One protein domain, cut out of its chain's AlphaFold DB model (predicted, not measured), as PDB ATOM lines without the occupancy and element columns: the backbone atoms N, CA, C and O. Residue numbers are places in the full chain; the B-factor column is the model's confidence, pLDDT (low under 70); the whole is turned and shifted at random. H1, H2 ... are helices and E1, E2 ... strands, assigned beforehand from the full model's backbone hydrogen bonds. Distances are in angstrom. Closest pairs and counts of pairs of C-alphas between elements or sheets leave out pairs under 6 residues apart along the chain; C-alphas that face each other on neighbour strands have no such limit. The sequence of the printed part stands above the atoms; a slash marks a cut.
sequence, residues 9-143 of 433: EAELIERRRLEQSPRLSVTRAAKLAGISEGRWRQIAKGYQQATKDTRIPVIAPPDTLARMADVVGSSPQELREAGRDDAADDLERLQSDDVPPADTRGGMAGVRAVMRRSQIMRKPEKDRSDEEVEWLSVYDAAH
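This is residues 9 to 143 of the 433 residues of an uncharacterized protein of Mycolicibacterium anyangense (UniProt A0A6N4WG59). A body of short, mostly crossed helices, H1 to H6 with H4 in the middle, has the small strand hairpin E1 and E2 at one far end and an open V of two longer helices, H7 and H8, at the other. The hairpin and the V make the length of this rod, which spans 64 by 28 by 26 A. The printed part has 135 residues, with eight named helices and two strands in the order H1 H2 H3 E1 E2 H4 H5 H6 H7 H8, mostly helix; the sheet E1 - E2 is antiparallel. The whole is only just loose, close to compact, with a radius of gyration of the C-alphas of 17.2 A.

Start at the hairpin of E1, residues 47 to 49, and E2, residues 55 to 57: N 48 and O 56 are 2.8 A apart, within hydrogen-bond range, and N 56 and O 48 are 2.9 A apart. Next look at H3, residues 37 to 45, where the C-alphas of Gln 42 and Gln 48 are 5.1 A apart. H3 touches H1, residues 9 to 19, closest at the C-alphas of Ala 10 and Ala 44, 4.5 A. H3 also touches H2, residues 26 to 32, closest at Ala 30 and Glu 37, C-alphas 5.2 A apart. H4, residues 62 to 72, touches H1 at a shallow tilt of 17 degrees, the same way, with the C-alphas of Arg 17 and Val 72 closest at 5.0 A. H4 also touches H2, closest at the C-alphas of Leu 32 and Val 71, 6.4 A. H4 touches H6, residues 85 to 95, at a steep tilt of 55 degrees, with the C-alphas of Pro 62 and Ala 87 closest at 4.2 A. H5, residues 76 to 81, forms a helical hairpin with H6, closest at the C-alphas of Pro 76 and Ala 88, 4.3 A. H7, residues 107 to 122, only just touches H2, with residues 107 to 108 alone and 3 pairs of C-alphas within 8 A; Leu 32 and Gly 107 are closest at 4.2 A. H8, residues 130 to 142, only just touches H7, also with 3 pairs, closest at the C-alphas of Ile 120 and Glu 132, 6.7 A. In each of the eight helices every O i to N i+4 pair is within hydrogen-bond range.

Find C-alpha 9 at (7.829, 100.334, 26.893), where H1 begins; it is 15.4 A long, as is H4. H6 measures 15.1 A. H7 starts at C-alpha 107, (10.793, 118.968, 34.840), and runs 23.0 A. H8, 18.4 A long, ends at C-alpha 142, (17.593, 131.453, 28.858).

The two C-alphas farthest apart are those of Asp 53 and Lys 126, 65.2 A. The printed part has no cut, and its long link is H6 to H7, 11 residues. Look there for the low confidence: residues 97 to 106 are under 70, while the mean pLDDT of the printed part is 92.3.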
ATOM      1  N   GLU A   9       7.338  99.071  26.349       97.44
ATOM      2  CA  GLU A   9       7.829 100.334  26.893       97.44
ATOM      3  C   GLU A   9       6.918 100.879  28.001       97.44
ATOM      4  O   GLU A   9       7.394 101.417  28.996       97.44
ATOM      5  N   ALA A  10       5.601 100.695  27.881       97.50
ATOM      6  CA  ALA A  10       4.649 101.150  28.886       97.50
ATOM      7  C   ALA A  10       4.752 100.307  30.168       97.50
ATOM      8  O   ALA A  10       4.635 100.838  31.276       97.50
ATOM      9  N   GLU A  11       5.008  99.003  30.027       97.75
ATOM     10  CA  GLU A  11       5.312  98.120  31.154       97.75
ATOM     11  C   GLU A  11       6.630  98.504  31.840       97.75
ATOM     12  O   GLU A  11       6.652  98.624  33.066       97.75
ATOM     13  N   LEU A  12       7.689  98.771  31.065       98.12
ATOM     14  CA  LEU A  12       8.984  99.231  31.575       98.12
ATOM     15  C   LEU A  12       8.838 100.491  32.439       98.12
ATOM     16  O   LEU A  12       9.306 100.501  33.580       98.12
ATOM     17  N   ILE A  13       8.164 101.527  31.926       98.25
ATOM     18  CA  ILE A  13       7.982 102.791  32.654       98.25
ATOM     19  C   ILE A  13       7.212 102.574  33.959       98.25
ATOM     20  O   ILE A  13       7.602 103.091  35.008       98.25
ATOM     21  N   GLU A  14       6.118 101.811  33.919       97.81
ATOM     22  CA  GLU A  14       5.291 101.591  35.105       97.81
ATOM     23  C   GLU A  14       6.013 100.740  36.158       97.81
ATOM     24  O   GLU A  14       5.936 101.050  37.349       97.81
ATOM     25  N   ARG A  15       6.765  99.719  35.728       97.94
ATOM     26  CA  ARG A  15       7.618  98.910  36.605       97.94
ATOM     27  C   ARG A  15       8.658  99.784  37.307       97.94
ATOM     28  O   ARG A  15       8.674  99.833  38.535       97.94
ATOM     29  N   ARG A  16       9.442 100.554  36.545       98.19
ATOM     30  CA  ARG A  16      10.497 101.432  37.079       98.19
ATOM     31  C   ARG A  16       9.949 102.492  38.035       98.19
ATOM     32  O   ARG A  16      10.512 102.711  39.104       98.19
ATOM     33  N   ARG A  17       8.790 103.088  37.728       98.06
ATOM     34  CA  ARG A  17       8.104 104.035  38.627       98.06
ATOM     35  C   ARG A  17       7.757 103.411  39.985       98.06
ATOM     36  O   ARG A  17       7.850 104.083  41.013       98.06
ATOM     37  N   LEU A  18       7.300 102.157  39.988       97.50
ATOM     38  CA  LEU A  18       6.897 101.433  41.199       97.50
ATOM     39  C   LEU A  18       8.090 100.936  42.029       97.50
ATOM     40  O   LEU A  18       7.936 100.770  43.241       97.50
ATOM     41  N   GLU A  19       9.241 100.715  41.393       97.81
ATOM     42  CA  GLU A  19      10.499 100.295  42.025       97.81
ATOM     43  C   GLU A  19      11.232 101.440  42.743       97.81
ATOM     44  O   GLU A  19      12.048 101.183  43.628       97.81
ATOM     45  N   GLN A  20      10.933 102.705  42.421       96.69
ATOM     46  CA  GLN A  20      11.527 103.847  43.120       96.69
ATOM     47  C   GLN A  20      11.161 103.870  44.616       96.69
ATOM     48  O   GLN A  20      10.033 103.561  45.012       96.69
ATOM     49  N   SER A  21      12.119 104.286  45.452       92.00
ATOM     50  CA  SER A  21      11.949 104.456  46.898       92.00
ATOM     51  C   SER A  21      12.304 105.894  47.307       92.00
ATOM     52  O   SER A  21      13.466 106.281  47.178       92.00
ATOM     53  N   PRO A  22      11.337 106.705  47.786       94.06
ATOM     54  CA  PRO A  22       9.914 106.390  47.946       94.06
ATOM     55  C   PRO A  22       9.199 106.196  46.601       94.06
ATOM     56  O   PRO A  22       9.611 106.750  45.583       94.06
ATOM     57  N   ARG A  23       8.087 105.445  46.613       93.19
ATOM     58  CA  ARG A  23       7.276 105.208  45.408       93.19
ATOM     59  C   ARG A  23       6.837 106.528  44.785       93.19
ATOM     60  O   ARG A  23       6.181 107.343  45.439       93.19
ATOM     61  N   LEU A  24       7.140 106.711  43.504       95.31
ATOM     62  CA  LEU A  24       6.803 107.933  42.787       95.31
ATOM     63  C   LEU A  24       5.329 107.916  42.376       95.31
ATOM     64  O   LEU A  24       4.910 107.072  41.583       95.31
ATOM     65  N   SER A  25       4.516 108.836  42.900       97.44
ATOM     66  CA  SER A  25       3.108 108.942  42.497       97.44
ATOM     67  C   SER A  25       2.982 109.334  41.020       97.44
ATOM     68  O   SER A  25       3.829 110.042  40.480       97.44
ATOM     69  N   VAL A  26       1.903 108.900  40.360       97.88
ATOM     70  CA  VAL A  26       1.659 109.200  38.937       97.88
ATOM     71  C   VAL A  26       1.586 110.708  38.686       97.88
ATOM     72  O   VAL A  26       2.196 111.201  37.744       97.88
ATOM     73  N   THR A  27       0.903 111.452  39.559       96.44
ATOM     74  CA  THR A  27       0.802 112.917  39.482       96.44
ATOM     75  C   THR A  27       2.178 113.579  39.558       96.44
ATOM     76  O   THR A  27       2.490 114.459  38.756       96.44
ATOM     77  N   ARG A  28       3.038 113.132  40.487       94.44
ATOM     78  CA  ARG A  28       4.403 113.658  40.622       94.44
ATOM     79  C   ARG A  28       5.262 113.295  39.414       94.44
ATOM     80  O   ARG A  28       5.967 114.162  38.910       94.44
ATOM     81  N   ALA A  29       5.173 112.059  38.929       96.31
ATOM     82  CA  ALA A  29       5.908 111.600  37.755       96.31
ATOM     83  C   ALA A  29       5.529 112.397  36.494       96.31
ATOM     84  O   ALA A  29       6.401 112.903  35.794       96.31
ATOM     85  N   ALA A  30       4.229 112.608  36.268       96.12
ATOM     86  CA  ALA A  30       3.720 113.406  35.156       96.12
ATOM     87  C   ALA A  30       4.220 114.857  35.205       96.12
ATOM     88  O   ALA A  30       4.740 115.361  34.209       96.12
ATOM     89  N   LYS A  31       4.165 115.492  36.387       90.81
ATOM     90  CA  LYS A  31       4.699 116.846  36.601       90.81
ATOM     91  C   LYS A  31       6.199 116.923  36.299       90.81
ATOM     92  O   LYS A  31       6.638 117.869  35.654       90.81
ATOM     93  N   LEU A  32       6.979 115.933  36.738       90.00
ATOM     94  CA  LEU A  32       8.422 115.874  36.485       90.00
ATOM     95  C   LEU A  32       8.763 115.646  35.005       90.00
ATOM     96  O   LEU A  32       9.791 116.139  34.551       90.00
ATOM     97  N   ALA A  33       7.905 114.949  34.257       94.44
ATOM     98  CA  ALA A  33       8.073 114.726  32.819       94.44
ATOM     99  C   ALA A  33       7.484 115.851  31.950       94.44
ATOM    100  O   ALA A  33       7.515 115.754  30.722       94.44
ATOM    101  N   GLY A  34       6.917 116.897  32.562       90.94
ATOM    102  CA  GLY A  34       6.307 118.012  31.838       90.94
ATOM    103  C   GLY A  34       5.048 117.628  31.053       90.94
ATOM    104  O   GLY A  34       4.774 118.226  30.018       90.94
ATOM    105  N   ILE A  35       4.285 116.623  31.506       96.31
ATOM    106  CA  ILE A  35       3.037 116.187  30.856       96.31
ATOM    107  C   ILE A  35       1.870 116.113  31.844       96.31
ATOM    108  O   ILE A  35       2.051 116.069  33.059       96.31
ATOM    109  N   SER A  36       0.638 116.079  31.327       96.38
ATOM    110  CA  SER A  36      -0.546 115.921  32.176       96.38
ATOM    111  C   SER A  36      -0.640 114.513  32.771       96.38
ATOM    112  O   SER A  36      -0.251 113.520  32.150       96.38
ATOM    113  N   GLU A  37      -1.222 114.406  33.969       97.69
ATOM    114  CA  GLU A  37      -1.435 113.117  34.643       97.69
ATOM    115  C   GLU A  37      -2.256 112.148  33.777       97.69
ATOM    116  O   GLU A  37      -1.926 110.966  33.657       97.69
ATOM    117  N   GLY A  38      -3.307 112.658  33.124       97.50
ATOM    118  CA  GLY A  38      -4.130 111.875  32.204       97.50
ATOM    119  C   GLY A  38      -3.310 111.295  31.050       97.50
ATOM    120  O   GLY A  38      -3.430 110.106  30.755       97.50
ATOM    121  N   ARG A  39      -2.422 112.102  30.450       97.94
ATOM    122  CA  ARG A  39      -1.546 111.651  29.362       97.94
ATOM    123  C   ARG A  39      -0.553 110.590  29.833       97.94
ATOM    124  O   ARG A  39      -0.412 109.575  29.155       97.94
ATOM    125  N   TRP A  40       0.058 110.769  31.009       98.31
ATOM    126  CA  TRP A  40       0.922 109.749  31.621       98.31
ATOM    127  C   TRP A  40       0.184 108.416  31.765       98.31
ATOM    128  O   TRP A  40       0.680 107.377  31.339       98.31
ATOM    129  N   ARG A  41      -1.032 108.433  32.334       98.06
ATOM    130  CA  ARG A  41      -1.838 107.217  32.544       98.06
ATOM    131  C   ARG A  41      -2.197 106.520  31.236       98.06
ATOM    132  O   ARG A  41      -2.206 105.295  31.209       98.06
ATOM    133  N   GLN A  42      -2.514 107.268  30.181       97.88
ATOM    134  CA  GLN A  42      -2.812 106.698  28.863       97.88
ATOM    135  C   GLN A  42      -1.594 105.975  28.280       97.88
ATOM    136  O   GLN A  42      -1.715 104.832  27.846       97.88
ATOM    137  N   ILE A  43      -0.419 106.609  28.339       98.12
ATOM    138  CA  ILE A  43       0.841 106.028  27.857       98.12
ATOM    139  C   ILE A  43       1.213 104.791  28.679       98.12
ATOM    140  O   ILE A  43       1.406 103.725  28.112       98.12
ATOM    141  N   ALA A  44       1.217 104.888  30.013       97.25
ATOM    142  CA  ALA A  44       1.560 103.771  30.898       97.25
ATOM    143  C   ALA A  44       0.584 102.583  30.789       97.25
ATOM    144  O   ALA A  44       0.944 101.439  31.060       97.25
ATOM    145  N   LYS A  45      -0.673 102.827  30.391       96.69
ATOM    146  CA  LYS A  45      -1.642 101.761  30.097       96.69
ATOM    147  C   LYS A  45      -1.484 101.177  28.694       96.69
ATOM    148  O   LYS A  45      -1.928 100.050  28.496       96.69
ATOM    149  N   GLY A  46      -0.900 101.921  27.754       97.12
ATOM    150  CA  GLY A  46      -0.831 101.569  26.333       97.12
ATOM    151  C   GLY A  46      -2.086 101.911  25.527       97.12
ATOM    152  O   GLY A  46      -2.181 101.555  24.355       97.12
ATOM    153  N   TYR A  47      -3.079 102.572  26.130       97.06
ATOM    154  CA  TYR A  47      -4.333 102.920  25.463       97.06
ATOM    155  C   TYR A  47      -5.032 104.119  26.112       97.06
ATOM    156  O   TYR A  47      -4.887 104.394  27.306       97.06
ATOM    157  N   GLN A  48      -5.870 104.798  25.331       96.88
ATOM    158  CA  GLN A  48      -6.835 105.786  25.801       96.88
ATOM    159  C   GLN A  48      -8.259 105.240  25.683       96.88
ATOM    160  O   GLN A  48      -8.592 104.516  24.745       96.88
ATOM    161  N   GLN A  49      -9.106 105.579  26.650       96.31
ATOM    162  CA  GLN A  49     -10.518 105.215  26.636       96.31
ATOM    163  C   GLN A  49     -11.303 106.330  25.934       96.31
ATOM    164  O   GLN A  49     -11.429 107.422  26.483       96.31
ATOM    165  N   ALA A  50     -11.770 106.074  24.709       94.75
ATOM    166  CA  ALA A  50     -12.536 107.046  23.924       94.75
ATOM    167  C   ALA A  50     -14.020 107.033  24.307       94.75
ATOM    168  O   ALA A  50     -14.656 108.077  24.413       94.75
ATOM    169  N   THR A  51     -14.552 105.839  24.563       94.56
ATOM    170  CA  THR A  51     -15.897 105.608  25.103       94.56
ATOM    171  C   THR A  51     -15.819 104.504  26.159       94.56
ATOM    172  O   THR A  51     -14.759 103.909  26.367       94.56
ATOM    173  N   LYS A  52     -16.932 104.195  26.835       92.75
ATOM    174  CA  LYS A  52     -16.978 103.096  27.815       92.75
ATOM    175  C   LYS A  52     -16.473 101.772  27.221       92.75
ATOM    176  O   LYS A  52     -15.723 101.069  27.896       92.75
ATOM    177  N   ASP A  53     -16.791 101.520  25.952       94.69
ATOM    178  CA  ASP A  53     -16.536 100.251  25.266       94.69
ATOM    179  C   ASP A  53     -15.411 100.330  24.218       94.69
ATOM    180  O   ASP A  53     -14.943  99.309  23.724       94.69
ATOM    181  N   THR A  54     -14.927 101.528  23.876       95.12
ATOM    182  CA  THR A  54     -13.882 101.718  22.858       95.12
ATOM    183  C   THR A  54     -12.563 102.153  23.488       95.12
ATOM    184  O   THR A  54     -12.444 103.248  24.050       95.12
ATOM    185  N   ARG A  55     -11.542 101.304  23.342       96.81
ATOM    186  CA  ARG A  55     -10.150 101.595  23.710       96.81
ATOM    187  C   ARG A  55      -9.321 101.782  22.449       96.81
ATOM    188  O   ARG A  55      -9.371 100.947  21.554       96.81
ATOM    189  N   ILE A  56      -8.560 102.869  22.399       96.00
ATOM    190  CA  ILE A  56      -7.679 103.200  21.280       96.00
ATOM    191  C   ILE A  56      -6.238 103.007  21.759       96.00
ATOM    192  O   ILE A  56      -5.885 103.612  22.776       96.00
ATOM    193  N   PRO A  57      -5.412 102.192  21.081       96.50
ATOM    194  CA  PRO A  57      -4.009 102.030  21.449       96.50
ATOM    195  C   PRO A  57      -3.278 103.375  21.379       96.50
ATOM    196  O   PRO A  57      -3.536 104.197  20.499       96.50
ATOM    197  N   VAL A  58      -2.385 103.619  22.336       97.44
ATOM    198  CA  VAL A  58      -1.598 104.851  22.430       97.44
ATOM    199  C   VAL A  58      -0.129 104.484  22.381       97.44
ATOM    200  O   VAL A  58       0.375 103.822  23.284       97.44
ATOM    201  N   ILE A  59       0.551 104.980  21.351       96.75
ATOM    202  CA  ILE A  59       2.006 104.942  21.240       96.75
ATOM    203  C   ILE A  59       2.525 106.320  21.649       96.75
ATOM    204  O   ILE A  59       2.061 107.350  21.149       96.75
ATOM    205  N   ALA A  60       3.445 106.351  22.611       97.06
ATOM    206  CA  ALA A  60       4.057 107.597  23.052       97.06
ATOM    207  C   ALA A  60       5.017 108.140  21.979       97.06
ATOM    208  O   ALA A  60       5.829 107.362  21.463       97.06
ATOM    209  N   PRO A  61       4.977 109.457  21.682       97.94
ATOM    210  CA  PRO A  61       6.025 110.108  20.901       97.94
ATOM    211  C   PRO A  61       7.411 109.865  21.530       97.94
ATOM    212  O   PRO A  61       7.474 109.826  22.764       97.94
ATOM    213  N   PRO A  62       8.487 109.739  20.728       97.81
ATOM    214  CA  PRO A  62       9.824 109.378  21.213       97.81
ATOM    215  C   PRO A  62      10.302 110.295  22.348       97.81
ATOM    216  O   PRO A  62      10.492 109.840  23.471       97.81
ATOM    217  N   ASP A  63      10.305 111.602  22.101       95.81
ATOM    218  CA  ASP A  63      10.652 112.654  23.064       95.81
ATOM    219  C   ASP A  63       9.832 112.588  24.372       95.81
ATOM    220  O   ASP A  63      10.353 112.718  25.481       95.81
ATOM    221  N   THR A  64       8.527 112.316  24.275       96.81
ATOM    222  CA  THR A  64       7.681 112.181  25.471       96.81
ATOM    223  C   THR A  64       8.029 110.929  26.269       96.81
ATOM    224  O   THR A  64       8.061 110.978  27.498       96.81
ATOM    225  N   LEU A  65       8.287 109.811  25.587       98.19
ATOM    226  CA  LEU A  65       8.688 108.569  26.235       98.19
ATOM    227  C   LEU A  65      10.068 108.706  26.888       98.19
ATOM    228  O   LEU A  65      10.232 108.261  28.021       98.19
ATOM    229  N   ALA A  66      11.007 109.389  26.230       97.06
ATOM    230  CA  ALA A  66      12.326 109.703  26.766       97.06
ATOM    231  C   ALA A  66      12.228 110.518  28.067       97.06
ATOM    232  O   ALA A  66      12.814 110.137  29.079       97.06
ATOM    233  N   ARG A  67      11.391 111.567  28.115       95.88
ATOM    234  CA  ARG A  67      11.135 112.308  29.368       95.88
ATOM    235  C   ARG A  67      10.519 111.444  30.469       95.88
ATOM    236  O   ARG A  67      10.863 111.603  31.637       95.88
ATOM    237  N   MET A  68       9.593 110.544  30.128       98.00
ATOM    238  CA  MET A  68       9.011 109.619  31.109       98.00
ATOM    239  C   MET A  68      10.067 108.649  31.651       98.00
ATOM    240  O   MET A  68      10.113 108.429  32.861       98.00
ATOM    241  N   ALA A  69      10.920 108.116  30.773       98.00
ATOM    242  CA  ALA A  69      12.017 107.207  31.096       98.00
ATOM    243  C   ALA A  69      13.054 107.862  32.017       98.00
ATOM    244  O   ALA A  69      13.432 107.276  33.031       98.00
ATOM    245  N   ASP A  70      13.433 109.104  31.724       96.50
ATOM    246  CA  ASP A  70      14.342 109.901  32.547       96.50
ATOM    247  C   ASP A  70      13.813 110.082  33.980       96.50
ATOM    248  O   ASP A  70      14.524 109.853  34.958       96.50
ATOM    249  N   VAL A  71      12.523 110.404  34.127       96.50
ATOM    250  CA  VAL A  71      11.882 110.580  35.442       96.50
ATOM    251  C   VAL A  71      11.870 109.295  36.267       96.50
ATOM    252  O   VAL A  71      12.056 109.340  37.487       96.50
ATOM    253  N   VAL A  72      11.631 108.147  35.629       97.25
ATOM    254  CA  VAL A  72      11.604 106.855  36.330       97.25
ATOM    255  C   VAL A  72      12.994 106.236  36.501       97.25
ATOM    256  O   VAL A  72      13.116 105.215  37.178       97.25
ATOM    257  N   GLY A  73      14.047 106.865  35.969       95.94
ATOM    258  CA  GLY A  73      15.419 106.361  36.048       95.94
ATOM    259  C   GLY A  73      15.650 105.115  35.191       95.94
ATOM    260  O   GLY A  73      16.394 104.219  35.594       95.94
ATOM    261  N   SER A  74      14.972 105.022  34.047       97.94
ATOM    262  CA  SER A  74      15.282 104.033  33.013       97.94
ATOM    263  C   SER A  74      16.552 104.423  32.260       97.94
ATOM    264  O   SER A  74      16.867 105.605  32.116       97.94
ATOM    265  N   SER A  75      17.268 103.423  31.757       97.38
ATOM    266  CA  SER A  75      18.414 103.631  30.868       97.38
ATOM    267  C   SER A  75      18.003 103.597  29.386       97.38
ATOM    268  O   SER A  75      17.010 102.948  29.044       97.38
ATOM    269  N   PRO A  76      18.779 104.224  28.482       98.19
ATOM    270  CA  PRO A  76      18.571 104.112  27.037       98.19
ATOM    271  C   PRO A  76      18.560 102.664  26.539       98.19
ATOM    272  O   PRO A  76      17.725 102.290  25.720       98.19
ATOM    273  N   GLN A  77      19.430 101.818  27.094       98.12
ATOM    274  CA  GLN A  77      19.512 100.404  26.729       98.12
ATOM    275  C   GLN A  77      18.200  99.652  27.003       98.12
ATOM    276  O   GLN A  77      17.762  98.863  26.172       98.12
ATOM    277  N   GLU A  78      17.522  99.938  28.117       98.38
ATOM    278  CA  GLU A  78      16.221  99.325  28.413       98.38
ATOM    279  C   GLU A  78      15.123  99.760  27.436       98.38
ATOM    280  O   GLU A  78      14.225  98.974  27.132       98.38
ATOM    281  N   LEU A  79      15.179 100.998  26.931       98.38
ATOM    282  CA  LEU A  79      14.258 101.455  25.887       98.38
ATOM    283  C   LEU A  79      14.515 100.727  24.561       98.38
ATOM    284  O   LEU A  79      13.556 100.303  23.917       98.38
ATOM    285  N   ARG A  80      15.783 100.494  24.194       98.38
ATOM    286  CA  ARG A  80      16.141  99.676  23.018       98.38
ATOM    287  C   ARG A  80      15.648  98.237  23.163       98.38
ATOM    288  O   ARG A  80      15.029  97.700  22.252       98.38
ATOM    289  N   GLU A  81      15.809  97.633  24.340       97.94
ATOM    290  CA  GLU A  81      15.279  96.292  24.645       97.94
ATOM    291  C   GLU A  81      13.743  96.225  24.591       97.94
ATOM    292  O   GLU A  81      13.168  95.192  24.229       97.94
ATOM    293  N   ALA A  82      13.067  97.333  24.902       97.69
ATOM    294  CA  ALA A  82      11.626  97.483  24.725       97.69
ATOM    295  C   ALA A  82      11.205  97.736  23.261       97.69
ATOM    296  O   ALA A  82      10.006  97.775  22.984       97.69
ATOM    297  N   GLY A  83      12.154  97.860  22.326       98.00
ATOM    298  CA  GLY A  83      11.914  98.107  20.901       98.00
ATOM    299  C   GLY A  83      11.692  99.579  20.548       98.00
ATOM    300  O   GLY A  83      10.990  99.871  19.582       98.00
ATOM    301  N   ARG A  84      12.223 100.503  21.358       98.19
ATOM    302  CA  ARG A  84      12.070 101.958  21.210       98.19
ATOM    303  C   ARG A  84      13.425 102.653  21.081       98.19
ATOM    304  O   ARG A  84      13.811 103.441  21.945       98.19
ATOM    305  N   ASP A  85      14.147 102.346  20.004       98.38
ATOM    306  CA  ASP A  85      15.440 102.970  19.681       98.38
ATOM    307  C   ASP A  85      15.321 104.494  19.524       98.38
ATOM    308  O   ASP A  85      16.151 105.244  20.029       98.38
ATOM    309  N   ASP A  86      14.214 104.949  18.935       97.94
ATOM    310  CA  ASP A  86      13.857 106.361  18.782       97.94
ATOM    311  C   ASP A  86      13.866 107.126  20.119       97.94
ATOM    312  O   ASP A  86      14.472 108.188  20.247       97.94
ATOM    313  N   ALA A  87      13.210 106.573  21.139       97.88
ATOM    314  CA  ALA A  87      13.153 107.175  22.465       97.88
ATOM    315  C   ALA A  87      14.462 106.998  23.249       97.88
ATOM    316  O   ALA A  87      14.755 107.809  24.128       97.88
ATOM    317  N   ALA A  88      15.235 105.947  22.963       98.06
ATOM    318  CA  ALA A  88      16.537 105.727  23.582       98.06
ATOM    319  C   ALA A  88      17.539 106.817  23.182       98.06
ATOM    320  O   ALA A  88      18.211 107.366  24.053       98.06
ATOM    321  N   ASP A  89      17.582 107.180  21.900       96.25
ATOM    322  CA  ASP A  89      18.469 108.231  21.392       96.25
ATOM    323  C   ASP A  89      18.077 109.617  21.941       96.25
ATOM    324  O   ASP A  89      18.932 110.434  22.292       96.25
ATOM    325  N   ASP A  90      16.772 109.879  22.085       95.00
ATOM    326  CA  ASP A  90      16.274 111.085  22.755       95.00
ATOM    327  C   ASP A  90      16.626 111.097  24.252       95.00
ATOM    328  O   ASP A  90      16.974 112.148  24.793       95.00
ATOM    329  N   LEU A  91      16.586 109.944  24.928       95.31
ATOM    330  CA  LEU A  91      16.981 109.829  26.333       95.31
ATOM    331  C   LEU A  91      18.485 110.050  26.525       95.31
ATOM    332  O   LEU A  91      18.867 110.745  27.462       95.31
ATOM    333  N   GLU A  92      19.330 109.514  25.641       95.56
ATOM    334  CA  GLU A  92      20.776 109.780  25.655       95.56
ATOM    335  C   GLU A  92      21.052 111.270  25.520       95.56
ATOM    336  O   GLU A  92      21.819 111.818  26.307       95.56
ATOM    337  N   ARG A  93      20.349 111.947  24.608       90.94
ATOM    338  CA  ARG A  93      20.447 113.400  24.461       90.94
ATOM    339  C   ARG A  93      19.994 114.144  25.718       90.94
ATOM    340  O   ARG A  93      20.630 115.114  26.105       90.94
ATOM    341  N   LEU A  94      18.928 113.692  26.386       89.44
ATOM    342  CA  LEU A  94      18.438 114.293  27.639       89.44
ATOM    343  C   LEU A  94      19.359 114.061  28.849       89.44
ATOM    344  O   LEU A  94      19.279 114.814  29.829       89.44
ATOM    345  N   GLN A  95      20.146 112.985  28.820       91.06
ATOM    346  CA  GLN A  95      21.083 112.602  29.878       91.06
ATOM    347  C   GLN A  95      22.492 113.136  29.630       91.06
ATOM    348  O   GLN A  95      23.218 113.363  30.595       91.06
ATOM    349  N   SER A  96      22.870 113.359  28.371       87.00
ATOM    350  CA  SER A  96      24.066 114.119  28.041       87.00
ATOM    351  C   SER A  96      23.927 115.532  28.594       87.00
ATOM    352  O   SER A  96      22.907 116.192  28.392       87.00
ATOM    353  N   ASP A  97      24.958 116.004  29.292       68.00
ATOM    354  CA  ASP A  97      24.996 117.360  29.845       68.00
ATOM    355  C   ASP A  97      24.944 118.447  28.747       68.00
ATOM    356  O   ASP A  97      24.736 119.618  29.056       68.00
ATOM    357  N   ASP A  98      25.052 118.072  27.471       68.50
ATOM    358  CA  ASP A  98      25.048 118.954  26.299       68.50
ATOM    359  C   ASP A  98      23.683 119.559  25.937       68.50
ATOM    360  O   ASP A  98      23.589 120.297  24.955       68.50
ATOM    361  N   VAL A  99      22.612 119.301  26.699       66.19
ATOM    362  CA  VAL A  99      21.327 119.968  26.433       66.19
ATOM    363  C   VAL A  99      21.482 121.475  26.665       66.19
ATOM    364  O   VAL A  99      21.753 121.896  27.801       66.19
ATOM    365  N   PRO A 100      21.263 122.315  25.633       67.56
ATOM    366  CA  PRO A 100      21.309 123.754  25.789       67.56
ATOM    367  C   PRO A 100      20.268 124.171  26.829       67.56
ATOM    368  O   PRO A 100      19.098 123.785  26.732       67.56
ATOM    369  N   PRO A 101      20.638 124.986  27.822       66.25
ATOM    370  CA  PRO A 101      19.722 125.335  28.899       66.25
ATOM    371  C   PRO A 101      18.479 126.098  28.405       66.25
ATOM    372  O   PRO A 101      17.445 126.058  29.067       66.25
ATOM    373  N   ALA A 102      18.519 126.693  27.208       67.69
ATOM    374  CA  ALA A 102      17.357 127.277  26.531       67.69
ATOM    375  C   ALA A 102      16.154 126.324  26.388       67.69
ATOM    376  O   ALA A 102      15.010 126.778  26.482       67.69
ATOM    377  N   ASP A 103      16.399 125.019  26.253       68.50
ATOM    378  CA  ASP A 103      15.351 124.018  26.026       68.50
ATOM    379  C   ASP A 103      14.848 123.358  27.323       68.50
ATOM    380  O   ASP A 103      13.904 122.568  27.312       68.50
ATOM    381  N   THR A 104      15.402 123.724  28.485       69.12
ATOM    382  CA  THR A 104      15.028 123.140  29.789       69.12
ATOM    383  C   THR A 104      13.811 123.797  30.451       69.12
ATOM    384  O   THR A 104      13.815 124.123  31.640       69.12
ATOM    385  N   ARG A 105      12.706 123.963  29.712       63.19
ATOM    386  CA  ARG A 105      11.451 124.486  30.291       63.19
ATOM    387  C   ARG A 105      10.727 123.427  31.133       63.19
ATOM    388  O   ARG A 105       9.783 122.782  30.690       63.19
ATOM    389  N   GLY A 106      11.146 123.315  32.393       68.75
ATOM    390  CA  GLY A 106      10.488 122.524  33.437       68.75
ATOM    391  C   GLY A 106      10.976 121.073  33.559       68.75
ATOM    392  O   GLY A 106      11.793 120.586  32.783       68.75
ATOM    393  N   GLY A 107      10.484 120.380  34.591       78.06
ATOM    394  CA  GLY A 107      10.793 118.968  34.840       78.06
ATOM    395  C   GLY A 107      12.200 118.684  35.387       78.06
ATOM    396  O   GLY A 107      12.873 119.570  35.915       78.06
ATOM    397  N   MET A 108      12.636 117.422  35.289       75.25
ATOM    398  CA  MET A 108      13.950 116.970  35.783       75.25
ATOM    399  C   MET A 108      15.130 117.581  35.025       75.25
ATOM    400  O   MET A 108      16.155 117.850  35.643       75.25
ATOM    401  N   ALA A 109      14.980 117.863  33.729       75.62
ATOM    402  CA  ALA A 109      16.018 118.528  32.944       75.62
ATOM    403  C   ALA A 109      16.302 119.944  33.480       75.62
ATOM    404  O   ALA A 109      17.458 120.296  33.701       75.62
ATOM    405  N   GLY A 110      15.256 120.710  33.821       80.38
ATOM    406  CA  GLY A 110      15.409 121.996  34.510       80.38
ATOM    407  C   GLY A 110      16.063 121.855  35.889       80.38
ATOM    408  O   GLY A 110      16.951 122.628  36.236       80.38
ATOM    409  N   VAL A 111      15.695 120.828  36.667       80.44
ATOM    410  CA  VAL A 111      16.339 120.552  37.967       80.44
ATOM    411  C   VAL A 111      17.826 120.217  37.799       80.44
ATOM    412  O   VAL A 111      18.648 120.747  38.546       80.44
ATOM    413  N   ARG A 112      18.192 119.385  36.815       83.38
ATOM    414  CA  ARG A 112      19.591 119.063  36.498       83.38
ATOM    415  C   ARG A 112      20.361 120.299  36.056       83.38
ATOM    416  O   ARG A 112      21.451 120.522  36.568       83.38
ATOM    417  N   ALA A 113      19.780 121.141  35.206       85.88
ATOM    418  CA  ALA A 113      20.398 122.393  34.790       85.88
ATOM    419  C   ALA A 113      20.633 123.329  35.996       85.88
ATOM    420  O   ALA A 113      21.736 123.838  36.182       85.88
ATOM    421  N   VAL A 114      19.665 123.465  36.910       86.19
ATOM    422  CA  VAL A 114      19.848 124.212  38.172       86.19
ATOM    423  C   VAL A 114      20.971 123.610  39.032       86.19
ATOM    424  O   VAL A 114      21.779 124.349  39.603       86.19
ATOM    425  N   MET A 115      21.054 122.279  39.132       87.75
ATOM    426  CA  MET A 115      22.120 121.600  39.875       87.75
ATOM    427  C   MET A 115      23.494 121.796  39.225       87.75
ATOM    428  O   MET A 115      24.432 122.152  39.940       87.75
ATOM    429  N   ARG A 116      23.613 121.644  37.898       90.94
ATOM    430  CA  ARG A 116      24.847 121.892  37.135       90.94
ATOM    431  C   ARG A 116      25.302 123.337  37.319       90.94
ATOM    432  O   ARG A 116      26.435 123.573  37.727       90.94
ATOM    433  N   ARG A 117      24.391 124.306  37.187       91.19
ATOM    434  CA  ARG A 117      24.660 125.720  37.495       91.19
ATOM    435  C   ARG A 117      25.205 125.906  38.908       91.19
ATOM    436  O   ARG A 117      26.176 126.629  39.098       91.19
ATOM    437  N   SER A 118      24.594 125.272  39.908       89.38
ATOM    438  CA  SER A 118      25.055 125.338  41.301       89.38
ATOM    439  C   SER A 118      26.456 124.741  41.476       89.38
ATOM    440  O   SER A 118      27.287 125.323  42.169       89.38
ATOM    441  N   GLN A 119      26.750 123.619  40.813       91.88
ATOM    442  CA  GLN A 119      28.074 122.994  40.824       91.88
ATOM    443  C   GLN A 119      29.138 123.904  40.198       91.88
ATOM    444  O   GLN A 119      30.171 124.123  40.829       91.88
ATOM    445  N   ILE A 120      28.866 124.497  39.031       93.38
ATOM    446  CA  ILE A 120      29.781 125.448  38.378       93.38
ATOM    447  C   ILE A 120      29.981 126.690  39.260       93.38
ATOM    448  O   ILE A 120      31.107 127.127  39.487       93.38
ATOM    449  N   MET A 121      28.904 127.242  39.828       91.38
ATOM    450  CA  MET A 121      28.974 128.436  40.681       91.38
ATOM    451  C   MET A 121      29.724 128.203  42.001       91.38
ATOM    452  O   MET A 121      30.264 129.158  42.557       91.38
ATOM    453  N   ARG A 122      29.782 126.961  42.504       92.19
ATOM    454  CA  ARG A 122      30.601 126.590  43.673       92.19
ATOM    455  C   ARG A 122      32.097 126.573  43.366       92.19
ATOM    456  O   ARG A 122      32.888 126.712  44.298       92.19
ATOM    457  N   LYS A 123      32.491 126.404  42.099       94.50
ATOM    458  CA  LYS A 123      33.893 126.530  41.695       94.50
ATOM    459  C   LYS A 123      34.305 128.009  41.741       94.50
ATOM    460  O   LYS A 123      33.540 128.864  41.263       94.50
ATOM    461  N   PRO A 124      35.489 128.333  42.294       95.81
ATOM    462  CA  PRO A 124      36.092 129.649  42.124       95.81
ATOM    463  C   PRO A 124      36.163 130.004  40.640       95.81
ATOM    464  O   PRO A 124      36.393 129.132  39.810       95.81
ATOM    465  N   GLU A 125      35.970 131.275  40.296       94.19
ATOM    466  CA  GLU A 125      35.870 131.711  38.895       94.19
ATOM    467  C   GLU A 125      37.089 131.314  38.050       94.19
ATOM    468  O   GLU A 125      36.930 130.843  36.932       94.19
ATOM    469  N   LYS A 126      38.289 131.384  38.636       96.44
ATOM    470  CA  LYS A 126      39.554 130.950  38.021       96.44
ATOM    471  C   LYS A 126      39.657 129.444  37.722       96.44
ATOM    472  O   LYS A 126      40.550 129.051  36.983       96.44
ATOM    473  N   ASP A 127      38.803 128.621  38.334       97.38
ATOM    474  CA  ASP A 127      38.824 127.156  38.221       97.38
ATOM    475  C   ASP A 127      37.682 126.632  37.320       97.38
ATOM    476  O   ASP A 127      37.498 125.419  37.197       97.38
ATOM    477  N   ARG A 128      36.880 127.528  36.726       96.88
ATOM    478  CA  ARG A 128      35.820 127.178  35.766       96.88
ATOM    479  C   ARG A 128      36.430 126.999  34.381       96.88
ATOM    480  O   ARG A 128      37.289 127.787  33.992       96.88
ATOM    481  N   SER A 129      36.000 125.982  33.638       96.50
ATOM    482  CA  SER A 129      36.415 125.838  32.236       96.50
ATOM    483  C   SER A 129      35.705 126.857  31.335       96.50
ATOM    484  O   SER A 129      34.629 127.348  31.679       96.50
ATOM    485  N   ASP A 130      36.266 127.134  30.155       95.50
ATOM    486  CA  ASP A 130      35.631 128.014  29.160       95.50
ATOM    487  C   ASP A 130      34.232 127.507  28.764       95.50
ATOM    488  O   ASP A 130      33.289 128.289  28.670       95.50
ATOM    489  N   GLU A 131      34.071 126.186  28.644       93.06
ATOM    490  CA  GLU A 131      32.782 125.533  28.385       93.06
ATOM    491  C   GLU A 131      31.767 125.790  29.513       93.06
ATOM    492  O   GLU A 131      30.598 126.063  29.259       93.06
ATOM    493  N   GLU A 132      32.199 125.753  30.777       93.88
ATOM    494  CA  GLU A 132      31.329 126.055  31.918       93.88
ATOM    495  C   GLU A 132      30.909 127.528  31.948       93.88
ATOM    496  O   GLU A 132      29.777 127.840  32.328       93.88
ATOM    497  N   VAL A 133      31.807 128.434  31.552       94.69
ATOM    498  CA  VAL A 133      31.524 129.871  31.441       94.69
ATOM    499  C   VAL A 133      30.527 130.138  30.311       94.69
ATOM    500  O   VAL A 133      29.547 130.857  30.521       94.69
ATOM    501  N   GLU A 134      30.725 129.525  29.143       93.31
ATOM    502  CA  GLU A 134      29.794 129.609  28.016       93.31
ATOM    503  C   GLU A 134      28.425 129.027  28.389       93.31
ATOM    504  O   GLU A 134      27.396 129.684  28.214       93.31
ATOM    505  N   TRP A 135      28.405 127.846  29.009       91.94
ATOM    506  CA  TRP A 135      27.173 127.211  29.467       91.94
ATOM    507  C   TRP A 135      26.412 128.087  30.473       91.94
ATOM    508  O   TRP A 135      25.193 128.231  30.359       91.94
ATOM    509  N   LEU A 136      27.105 128.723  31.430       91.31
ATOM    510  CA  LEU A 136      26.488 129.670  32.369       91.31
ATOM    511  C   LEU A 136      25.884 130.880  31.653       91.31
ATOM    512  O   LEU A 136      24.797 131.318  32.030       91.31
ATOM    513  N   SER A 137      26.561 131.403  30.629       90.31
ATOM    514  CA  SER A 137      26.066 132.525  29.830       90.31
ATOM    515  C   SER A 137      24.764 132.168  29.108       90.31
ATOM    516  O   SER A 137      23.767 132.880  29.250       90.31
ATOM    517  N   VAL A 138      24.729 131.021  28.418       90.00
ATOM    518  CA  VAL A 138      23.515 130.527  27.746       90.00
ATOM    519  C   VAL A 138      22.414 130.235  28.769       90.00
ATOM    520  O   VAL A 138      21.250 130.565  28.534       90.00
ATOM    521  N   TYR A 139      22.764 129.661  29.928       88.56
ATOM    522  CA  TYR A 139      21.801 129.380  30.991       88.56
ATOM    523  C   TYR A 139      21.154 130.655  31.520       88.56
ATOM    524  O   TYR A 139      19.929 130.716  31.603       88.56
ATOM    525  N   ASP A 140      21.955 131.650  31.904       87.56
ATOM    526  CA  ASP A 140      21.461 132.886  32.509       87.56
ATOM    527  C   ASP A 140      20.692 133.742  31.479       87.56
ATOM    528  O   ASP A 140      19.739 134.424  31.853       87.56
ATOM    529  N   ALA A 141      21.021 133.648  30.183       86.31
ATOM    530  CA  ALA A 141      20.239 134.257  29.102       86.31
ATOM    531  C   ALA A 141      18.873 133.573  28.894       86.31
ATOM    532  O   ALA A 141      17.865 134.245  28.678       86.31
ATOM    533  N   ALA A 142      18.824 132.239  28.975       83.12
ATOM    534  CA  ALA A 142      17.593 131.453  28.858       83.12
ATOM    535  C   ALA A 142      16.688 131.548  30.095       83.12
ATOM    536  O   ALA A 142      15.462 131.473  29.992       83.12
ATOM    537  N   HIS A 143      17.301 131.708  31.264       82.12
ATOM    538  CA  HIS A 143      16.645 131.848  32.553       82.12
ATOM    539  C   HIS A 143      17.028 133.197  33.137       82.12
ATOM    540  O   HIS A 143      17.760 133.223  34.138       82.12
TER     541      HIS A 143